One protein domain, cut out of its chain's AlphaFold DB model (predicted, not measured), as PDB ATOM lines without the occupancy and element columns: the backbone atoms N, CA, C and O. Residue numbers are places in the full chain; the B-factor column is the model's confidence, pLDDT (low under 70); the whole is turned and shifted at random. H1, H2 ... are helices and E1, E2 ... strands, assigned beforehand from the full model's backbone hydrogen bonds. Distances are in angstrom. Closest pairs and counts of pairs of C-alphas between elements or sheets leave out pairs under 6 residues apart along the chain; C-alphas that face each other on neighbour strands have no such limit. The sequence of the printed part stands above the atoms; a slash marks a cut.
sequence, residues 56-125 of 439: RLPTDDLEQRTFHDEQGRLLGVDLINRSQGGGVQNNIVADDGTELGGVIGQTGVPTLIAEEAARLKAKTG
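AT A GLANCE: This is residues 56 to 125 of the 439 residues of the protein "Predicted protein" of Fusarium vanettenii (strain ATCC MYA-4622 / CBS 123669 / FGSC 9596 / NRRL 45880 / 77-13-4) (UniProt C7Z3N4). A short strand hairpin, E3 and E4, lies in the middle, with a longer hairpin, E1 and E2, on one side of it and one helix, H1, on the other, near E4. The long hairpin comes close to the short one by the beginning of E1 and the later residues of E2, and its turn points away from the helix. The printed part has 70 residues with four named strands and one named helix, in the order E1 E2 E3 E4 H1; the strands make two antiparallel sheets of two, and the class is mixed, helices and strands. The whole is only just loose, close to compact, with a radius of gyration of the C-alphas of 13.6 A and spans of 43 by 29 by 26 A.

HOW THE PARTS SIT: E1, residues 62 to 68, and E2, residues 74 to 81, are antiparallel neighbours and a hairpin, at 160 degrees between their directions. N 65 and O 78 are within hydrogen-bond range at 2.8 A, and N 63 and O 80 at 2.9 A. E3, residues 92 to 95, and E4, residues 103 to 106, are the second antiparallel hairpin, at 166 degrees. Here N 94 and O 104 are within hydrogen-bond range at 2.9 A, as are N 106 and O 92 at 2.9 A. Between the two sheets, E2 and E4 have 3 pairs of C-alphas within 8 A, the closest being those of Leu 79 and Gln 106, 6.2 A apart. The closest C-alphas of E1 and E3 are those of Leu 62 and Ala 94, 7.7 A apart. H1, residues 110 to 124, and E4 are near each other, with 7 pairs of C-alphas within 10 A. H1 is apart from E1, E2 and E3. In H1, 10 of 11 O i to N i+4 pairs are within hydrogen-bond range.

IN THESE COORDINATES: E1 begins at C-alpha 62, (28.518, 93.824, 104.336), and measures 19.5 A from first to last C-alpha. E2, the longest strand by residues, measures 20.9 A. E3 and E4 have four residues each; C-alpha 103, at the beginning of E4, is at (24.198, 83.033, 103.282). H1 measures 21.4 A and ends at C-alpha 124, (26.549, 71.898, 101.697).

THE WHOLE: The two C-alphas farthest apart are those of Glu 70 and Gly 125, at 43.1 A. The printed part runs from residue 56 to 125 and has no cut. The links E1 to E2 and E4 to H1 are tight, those from E2 to E3 and from E3 to E4 are short, and no link is long. The mean pLDDT of the printed part is 88.9, and no printed residue is under 70.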
ATOM      1  N   ARG A  56      28.881  88.288  94.855       93.69
ATOM      2  CA  ARG A  56      29.412  87.790  96.128       93.69
ATOM      3  C   ARG A  56      30.344  88.809  96.757       93.69
ATOM      4  O   ARG A  56      31.263  89.277  96.090       93.69
ATOM      5  N   LEU A  57      30.121  89.106  98.028       93.75
ATOM      6  CA  LEU A  57      30.974  89.978  98.827       93.75
ATOM      7  C   LEU A  57      31.549  89.197 100.015       93.75
ATOM      8  O   LEU A  57      30.892  88.272 100.500       93.75
ATOM      9  N   PRO A  58      32.748  89.553 100.498       92.62
ATOM     10  CA  PRO A  58      33.187  89.159 101.830       92.62
ATOM     11  C   PRO A  58      32.169  89.611 102.883       92.62
ATOM     12  O   PRO A  58      31.593  90.693 102.765       92.62
ATOM     13  N   THR A  59      31.959  88.811 103.926       90.88
ATOM     14  CA  THR A  59      31.032  89.153 105.019       90.88
ATOM     15  C   THR A  59      31.425  90.468 105.699       90.88
ATOM     16  O   THR A  59      30.554  91.277 106.003       90.88
ATOM     17  N   ASP A  60      32.728  90.735 105.831       91.69
ATOM     18  CA  ASP A  60      33.271  91.975 106.412       91.69
ATOM     19  C   ASP A  60      32.967  93.229 105.570       91.69
ATOM     20  O   ASP A  60      32.968  94.351 106.083       91.69
ATOM     21  N   ASP A  61      32.654  93.042 104.285       93.31
ATOM     22  CA  ASP A  61      32.249  94.107 103.370       93.31
ATOM     23  C   ASP A  61      30.730  94.333 103.370       93.31
ATOM     24  O   ASP A  61      30.238  95.172 102.614       93.31
ATOM     25  N   LEU A  62      29.958  93.625 104.198       92.25
ATOM     26  CA  LEU A  62      28.518  93.824 104.336       92.25
ATOM     27  C   LEU A  62      28.157  94.360 105.714       92.25
ATOM     28  O   LEU A  62      28.542  93.837 106.752       92.25
ATOM     29  N   GLU A  63      27.324  95.393 105.722       90.56
ATOM     30  CA  GLU A  63      26.689  95.901 106.929       90.56
ATOM     31  C   GLU A  63      25.188  95.644 106.851       90.56
ATOM     32  O   GLU A  63      24.493  96.197 105.994       90.56
ATOM     33  N   GLN A  64      24.677  94.826 107.769       89.31
ATOM     34  CA  GLN A  64      23.242  94.688 107.977       89.31
ATOM     35  C   GLN A  64      22.742  95.855 108.831       89.31
ATOM     36  O   GLN A  64      23.171  96.040 109.968       89.31
ATOM     37  N   ARG A  65      21.794  96.629 108.300       88.25
ATOM     38  CA  ARG A  65      21.105  97.697 109.031       88.25
ATOM     39  C   ARG A  65      19.666  97.314 109.298       88.25
ATOM     40  O   ARG A  65      18.947  96.910 108.391       88.25
ATOM     41  N   THR A  66      19.222  97.485 110.531       85.19
ATOM     42  CA  THR A  66      17.820  97.333 110.918       85.19
ATOM     43  C   THR A  66      17.186  98.712 111.072       85.19
ATOM     44  O   THR A  66      17.797  99.652 111.578       85.19
ATOM     45  N   PHE A  67      15.953  98.862 110.603       81.19
ATOM     46  CA  PHE A  67      15.178 100.085 110.788       81.19
ATOM     47  C   PHE A  67      14.078  99.825 111.793       81.19
ATOM     48  O   PHE A  67      13.379  98.822 111.675       81.19
ATOM     49  N   HIS A  68      13.888 100.743 112.734       83.06
ATOM     50  CA  HIS A  68      12.833 100.663 113.735       83.06
ATOM     51  C   HIS A  68      11.962 101.924 113.694       83.06
ATOM     52  O   HIS A  68      12.442 102.999 113.324       83.06
ATOM     53  N   ASP A  69      10.681 101.798 114.041       81.62
ATOM     54  CA  ASP A  69       9.801 102.952 114.235       81.62
ATOM     55  C   ASP A  69      10.028 103.628 115.596       81.62
ATOM     56  O   ASP A  69      10.885 103.227 116.388       81.62
ATOM     57  N   GLU A  70       9.268 104.692 115.873       80.31
ATOM     58  CA  GLU A  70       9.342 105.422 117.147       80.31
ATOM     59  C   GLU A  70       8.957 104.547 118.351       80.31
ATOM     60  O   GLU A  70       9.360 104.838 119.475       80.31
ATOM     61  N   GLN A  71       8.213 103.465 118.116       81.38
ATOM     62  CA  GLN A  71       7.793 102.477 119.104       81.38
ATOM     63  C   GLN A  71       8.787 101.306 119.226       81.38
ATOM     64  O   GLN A  71       8.537 100.377 119.990       81.38
ATOM     65  N   GLY A  72       9.907 101.333 118.496       81.38
ATOM     66  CA  GLY A  72      10.920 100.277 118.507       81.38
ATOM     67  C   GLY A  72      10.558  99.030 117.694       81.38
ATOM     68  O   GLY A  72      11.262  98.029 117.783       81.38
ATOM     69  N   ARG A  73       9.489  99.052 116.888       76.62
ATOM     70  CA  ARG A  73       9.111  97.924 116.021       76.62
ATOM     71  C   ARG A  73       9.982  97.902 114.772       76.62
ATOM     72  O   ARG A  73      10.198  98.943 114.157       76.62
ATOM     73  N   LEU A  74      10.445  96.716 114.370       80.19
ATOM     74  CA  LEU A  74      11.260  96.532 113.167       80.19
ATOM     75  C   LEU A  74      10.451  96.877 111.904       80.19
ATOM     76  O   LEU A  74       9.496  96.188 111.556       80.19
ATOM     77  N   LEU A  75      10.859  97.933 111.205       80.19
ATOM     78  CA  LEU A  75      10.290  98.400 109.940       80.19
ATOM     79  C   LEU A  75      10.921  97.735 108.713       80.19
ATOM     80  O   LEU A  75      10.285  97.659 107.664       80.19
ATOM     81  N   GLY A  76      12.170  97.283 108.813       82.25
ATOM     82  CA  GLY A  76      12.864  96.660 107.692       82.25
ATOM     83  C   GLY A  76      14.325  96.352 107.986       82.25
ATOM     84  O   GLY A  76      14.859  96.726 109.032       82.25
ATOM     85  N   VAL A  77      14.962  95.671 107.038       84.19
ATOM     86  CA  VAL A  77      16.397  95.372 107.052       84.19
ATOM     87  C   VAL A  77      16.993  95.798 105.711       84.19
ATOM     88  O   VAL A  77      16.381  95.560 104.673       84.19
ATOM     89  N   ASP A  78      18.155  96.445 105.745       87.50
ATOM     90  CA  ASP A  78      18.986  96.765 104.580       87.50
ATOM     91  C   ASP A  78      20.305  96.008 104.682       87.50
ATOM     92  O   ASP A  78      20.841  95.843 105.781       87.50
ATOM     93  N   LEU A  79      20.856  95.612 103.541       90.56
ATOM     94  CA  LEU A  79      22.230  95.135 103.440       90.56
ATOM     95  C   LEU A  79      23.022  96.120 102.595       90.56
ATOM     96  O   LEU A  79      22.691  96.369 101.438       90.56
ATOM     97  N   ILE A  80      24.067  96.688 103.192       91.00
ATOM     98  CA  ILE A  80      24.874  97.733 102.573       91.00
ATOM     99  C   ILE A  80      26.266  97.195 102.310       91.00
ATOM    100  O   ILE A  80      26.959  96.753 103.223       91.00
ATOM    101  N   ASN A  81      26.684  97.293 101.056       93.19
ATOM    102  CA  ASN A  81      28.042  96.978 100.651       93.19
ATOM    103  C   ASN A  81      28.987  98.116 101.081       93.19
ATOM    104  O   ASN A  81      28.851  99.256 100.625       93.19
ATOM    105  N   ARG A  82      29.935  97.794 101.962       93.75
ATOM    106  CA  ARG A  82      30.981  98.665 102.512       93.75
ATOM    107  C   ARG A  82      32.350  98.479 101.864       93.75
ATOM    108  O   ARG A  82      33.290  99.147 102.297       93.75
ATOM    109  N   SER A  83      32.460  97.639 100.834       90.94
ATOM    110  CA  SER A  83      33.709  97.470 100.089       90.94
ATOM    111  C   SER A  83      34.285  98.819  99.648       90.94
ATOM    112  O   SER A  83      33.567  99.788  99.356       90.94
ATOM    113  N   GLN A  84      35.614  98.894  99.613       89.56
ATOM    114  CA  GLN A  84      36.335 100.103  99.241       89.56
ATOM    115  C   GLN A  84      35.934 100.540  97.819       89.56
ATOM    116  O   GLN A  84      36.272  99.893  96.834       89.56
ATOM    117  N   GLY A  85      35.189 101.645  97.712       88.12
ATOM    118  CA  GLY A  85      34.656 102.156  96.439       88.12
ATOM    119  C   GLY A  85      33.132 102.085  96.297       88.12
ATOM    120  O   GLY A  85      32.603 102.547  95.289       88.12
ATOM    121  N   GLY A  86      32.414 101.562  97.295       83.88
ATOM    122  CA  GLY A  86      30.953 101.656  97.386       83.88
ATOM    123  C   GLY A  86      30.164 100.666  96.527       83.88
ATOM    124  O   GLY A  86      28.948 100.631  96.672       83.88
ATOM    125  N   GLY A  87      30.841  99.861  95.697       89.56
ATOM    126  CA  GLY A  87      30.361  98.635  95.046       89.56
ATOM    127  C   GLY A  87      28.918  98.601  94.513       89.56
ATOM    128  O   GLY A  87      28.258  99.609  94.271       89.56
ATOM    129  N   VAL A  88      28.420  97.387  94.280       91.31
ATOM    130  CA  VAL A  88      27.005  97.153  93.963       91.31
ATOM    131  C   VAL A  88      26.217  97.075  95.277       91.31
ATOM    132  O   VAL A  88      26.680  96.444  96.222       91.31
ATOM    133  N   GLN A  89      25.039  97.708  95.338       90.56
ATOM    134  CA  GLN A  89      24.182  97.785  96.540       90.56
ATOM    135  C   GLN A  89      22.903  96.927  96.450       90.56
ATOM    136  O   GLN A  89      22.052  96.947  97.336       90.56
ATOM    137  N   ASN A  90      22.713  96.201  95.349       90.56
ATOM    138  CA  ASN A  90      21.574  95.311  95.141       90.56
ATOM    139  C   ASN A  90      22.028  94.053  94.399       90.56
ATOM    140  O   ASN A  90      23.016  94.098  93.676       90.56
ATOM    141  N   ASN A  91      21.297  92.953  94.538       93.38
ATOM    142  CA  ASN A  91      21.730  91.638  94.062       93.38
ATOM    143  C   ASN A  91      23.102  91.279  94.653       93.38
ATOM    144  O   ASN A  91      24.028  90.930  93.929       93.38
ATOM    145  N   ILE A  92      23.237  91.422  95.969       94.38
ATOM    146  CA  ILE A  92      24.451  91.089  96.717       94.38
ATOM    147  C   ILE A  92      24.182  89.905  97.637       94.38
ATOM    148  O   ILE A  92      23.071  89.758  98.149       94.38
ATOM    149  N   VAL A  93      25.192  89.068  97.844       94.88
ATOM    150  CA  VAL A  93      25.150  87.932  98.769       94.88
ATOM    151  C   VAL A  93      26.517  87.763  99.427       94.88
ATOM    152  O   VAL A  93      27.540  88.005  98.790       94.88
ATOM    153  N   ALA A  94      26.553  87.330 100.677       92.62
ATOM    154  CA  ALA A  94      27.761  86.831 101.326       92.62
ATOM    155  C   ALA A  94      27.446  85.574 102.120       92.62
ATOM    156  O   ALA A  94      26.286  85.307 102.439       92.62
ATOM    157  N   ASP A  95      28.491  84.823 102.451       89.81
ATOM    158  CA  ASP A  95      28.384  83.807 103.488       89.81
ATOM    159  C   ASP A  95      28.042  84.512 104.821       89.81
ATOM    160  O   ASP A  95      28.514  85.617 105.101       89.81
ATOM    161  N   ASP A  96      27.177  83.917 105.637       86.00
ATOM    162  CA  ASP A  96      26.707  84.517 106.897       86.00
ATOM    163  C   ASP A  96      27.730  84.419 108.045       86.00
ATOM    164  O   ASP A  96      27.444  84.822 109.173       86.00
ATOM    165  N   GLY A  97      28.923  83.890 107.752       81.12
ATOM    166  CA  GLY A  97      30.003  83.666 108.711       81.12
ATOM    167  C   GLY A  97      29.779  82.463 109.627       81.12
ATOM    168  O   GLY A  97      30.605  82.209 110.500       81.12
ATOM    169  N   THR A  98      28.692  81.708 109.447       78.50
ATOM    170  CA  THR A  98      28.441  80.499 110.232       78.50
ATOM    171  C   THR A  98      29.242  79.324 109.681       78.50
ATOM    172  O   THR A  98      29.415  79.167 108.470       78.50
ATOM    173  N   GLU A  99      29.695  78.437 110.570       79.62
ATOM    174  CA  GLU A  99      30.368  77.186 110.182       79.62
ATOM    175  C   GLU A  99      29.459  76.270 109.340       79.62
ATOM    176  O   GLU A  99      29.941  75.424 108.592       79.62
ATOM    177  N   LEU A 100      28.141  76.485 109.412       78.75
ATOM    178  CA  LEU A 100      27.121  75.749 108.664       78.75
ATOM    179  C   LEU A 100      26.994  76.204 107.199       78.75
ATOM    180  O   LEU A 100      26.245  75.600 106.430       78.75
ATOM    181  N   GLY A 101      27.723  77.249 106.795       82.56
ATOM    182  CA  GLY A 101      27.777  77.705 105.407       82.56
ATOM    183  C   GLY A 101      26.494  78.380 104.925       82.56
ATOM    184  O   GLY A 101      26.155  78.250 103.746       82.56
ATOM    185  N   GLY A 102      25.778  79.074 105.814       88.38
ATOM    186  CA  GLY A 102      24.624  79.888 105.447       88.38
ATOM    187  C   GLY A 102      25.010  81.117 104.614       88.38
ATOM    188  O   GLY A 102      26.183  81.452 104.445       88.38
ATOM    189  N   VAL A 103      24.005  81.792 104.050       92.44
ATOM    190  CA  VAL A 103      24.198  83.033 103.282       92.44
ATOM    191  C   VAL A 103      23.198  84.099 103.690       92.44
ATOM    192  O   VAL A 103      22.040  83.810 103.993       92.44
ATOM    193  N   ILE A 104      23.634  85.351 103.611       91.50
ATOM    194  CA  ILE A 104      22.794  86.536 103.748       91.50
ATOM    195  C   ILE A 104      22.898  87.368 102.468       91.50
ATOM    196  O   ILE A 104      23.983  87.562 101.923       91.50
ATOM    197  N   GLY A 105      21.768  87.846 101.944       92.69
ATOM    198  CA  GLY A 105      21.758  88.585 100.683       92.69
ATOM    199  C   GLY A 105      20.539  89.478 100.488       92.69
ATOM    200  O   GLY A 105      19.510  89.314 101.138       92.69
ATOM    201  N   GLN A 106      20.678  90.433  99.571       92.88
ATOM    202  CA  GLN A 106      19.648  91.390  99.168       92.88
ATOM    203  C   GLN A 106      19.515  91.359  97.650       92.88
ATOM    204  O   GLN A 106      20.470  91.640  96.927       92.88
ATOM    205  N   THR A 107      18.319  91.044  97.158       92.50
ATOM    206  CA  THR A 107      18.007  91.065  95.728       92.50
ATOM    207  C   THR A 107      16.584  91.547  95.477       92.50
ATOM    208  O   THR A 107      15.673  91.282  96.258       92.50
ATOM    209  N   GLY A 108      16.397  92.258  94.364       88.88
ATOM    210  CA  GLY A 108      15.073  92.593  93.833       88.88
ATOM    211  C   GLY A 108      14.541  91.574  92.821       88.88
ATOM    212  O   GLY A 108      13.504  91.828  92.216       88.88
ATOM    213  N   VAL A 109      15.259  90.472  92.584       91.75
ATOM    214  CA  VAL A 109      14.966  89.493  91.530       91.75
ATOM    215  C   VAL A 109      14.789  88.108  92.167       91.75
ATOM    216  O   VAL A 109      15.784  87.462  92.490       91.75
ATOM    217  N   PRO A 110      13.546  87.618  92.350       89.19
ATOM    218  CA  PRO A 110      13.284  86.358  93.054       89.19
ATOM    219  C   PRO A 110      14.005  85.134  92.478       89.19
ATOM    220  O   PRO A 110      14.395  84.247  93.231       89.19
ATOM    221  N   THR A 111      14.238  85.086  91.161       91.94
ATOM    222  CA  THR A 111      14.932  83.956  90.519       91.94
ATOM    223  C   THR A 111      16.368  83.790  91.013       91.94
ATOM    224  O   THR A 111      16.838  82.665  91.140       91.94
ATOM    225  N   LEU A 112      17.036  84.884  91.399       93.19
ATOM    226  CA  LEU A 112      18.385  84.833  91.963       93.19
ATOM    227  C   LEU A 112      18.425  84.143  93.334       93.19
ATOM    228  O   LEU A 112      19.438  83.551  93.691       93.19
ATOM    229  N   ILE A 113      17.324  84.176  94.091       92.38
ATOM    230  CA  ILE A 113      17.212  83.457  95.370       92.38
ATOM    231  C   ILE A 113      17.181  81.948  95.117       92.38
ATOM    232  O   ILE A 113      17.857  81.193  95.809       92.38
ATOM    233  N   ALA A 114      16.431  81.506  94.102       91.12
ATOM    234  CA  ALA A 114      16.354  80.095  93.735       91.12
ATOM    235  C   ALA A 114      17.705  79.557  93.233       91.12
ATOM    236  O   ALA A 114      18.111  78.461  93.618       91.12
ATOM    237  N   GLU A 115      18.428  80.340  92.428       94.12
ATOM    238  CA  GLU A 115      19.787  80.003  91.984       94.12
ATOM    239  C   GLU A 115      20.752  79.864  93.170       94.12
ATOM    240  O   GLU A 115      21.508  78.893  93.259       94.12
ATOM    241  N   GLU A 116      20.687  80.796  94.124       94.50
ATOM    242  CA  GLU A 116      21.524  80.756  95.320       94.50
ATOM    243  C   GLU A 116      21.187  79.573  96.233       94.50
ATOM    244  O   GLU A 116      22.091  78.938  96.776       94.50
ATOM    245  N   ALA A 117      19.903  79.227  96.349       92.88
ATOM    246  CA  ALA A 117      19.444  78.039  97.058       92.88
ATOM    247  C   ALA A 117      19.985  76.755  96.426       92.88
ATOM    248  O   ALA A 117      20.561  75.918  97.120       92.88
ATOM    249  N   ALA A 118      19.861  76.606  95.106       93.38
ATOM    250  CA  ALA A 118      20.381  75.441  94.397       93.38
ATOM    251  C   ALA A 118      21.898  75.295  94.595       93.38
ATOM    252  O   ALA A 118      22.400  74.202  94.862       93.38
ATOM    253  N   ARG A 119      22.627  76.413  94.540       93.44
ATOM    254  CA  ARG A 119      24.069  76.438  94.783       93.44
ATOM    255  C   ARG A 119      24.421  76.083  96.229       93.44
ATOM    256  O   ARG A 119      25.376  75.341  96.447       93.44
ATOM    257  N   LEU A 120      23.674  76.588  97.212       92.31
ATOM    258  CA  LEU A 120      23.863  76.223  98.614       92.31
ATOM    259  C   LEU A 120      23.660  74.730  98.833       92.31
ATOM    260  O   LEU A 120      24.537  74.092  99.403       92.31
ATOM    261  N   LYS A 121      22.576  74.168  98.291       93.06
ATOM    262  CA  LYS A 121      22.299  72.730  98.338       93.06
ATOM    263  C   LYS A 121      23.460  71.923  97.763       93.06
ATOM    264  O   LYS A 121      23.914  70.971  98.387       93.06
ATOM    265  N   ALA A 122      23.981  72.339  96.608       92.75
ATOM    266  CA  ALA A 122      25.128  71.689  95.982       92.75
ATOM    267  C   ALA A 122      26.425  71.814  96.811       92.75
ATOM    268  O   ALA A 122      27.220  70.880  96.828       92.75
ATOM    269  N   LYS A 123      26.648  72.948  97.494       90.19
ATOM    270  CA  LYS A 123      27.849  73.199  98.315       90.19
ATOM    271  C   LYS A 123      27.813  72.447  99.648       90.19
ATOM    272  O   LYS A 123      28.846  71.942 100.070       90.19
ATOM    273  N   THR A 124      26.670  72.428 100.328       90.56
ATOM    274  CA  THR A 124      26.549  71.898 101.697       90.56
ATOM    275  C   THR A 124      26.026  70.467 101.745       90.56
ATOM    276  O   THR A 124      26.150  69.815 102.776       90.56
ATOM    277  N   GLY A 125      25.424  69.974 100.659       93.00
ATOM    278  CA  GLY A 125      24.713  68.697 100.656       93.00
ATOM    279  C   GLY A 125      23.414  68.722 101.466       93.00
ATOM    280  O   GLY A 125      22.861  67.666 101.748       93.00
TER     281      GLY A 125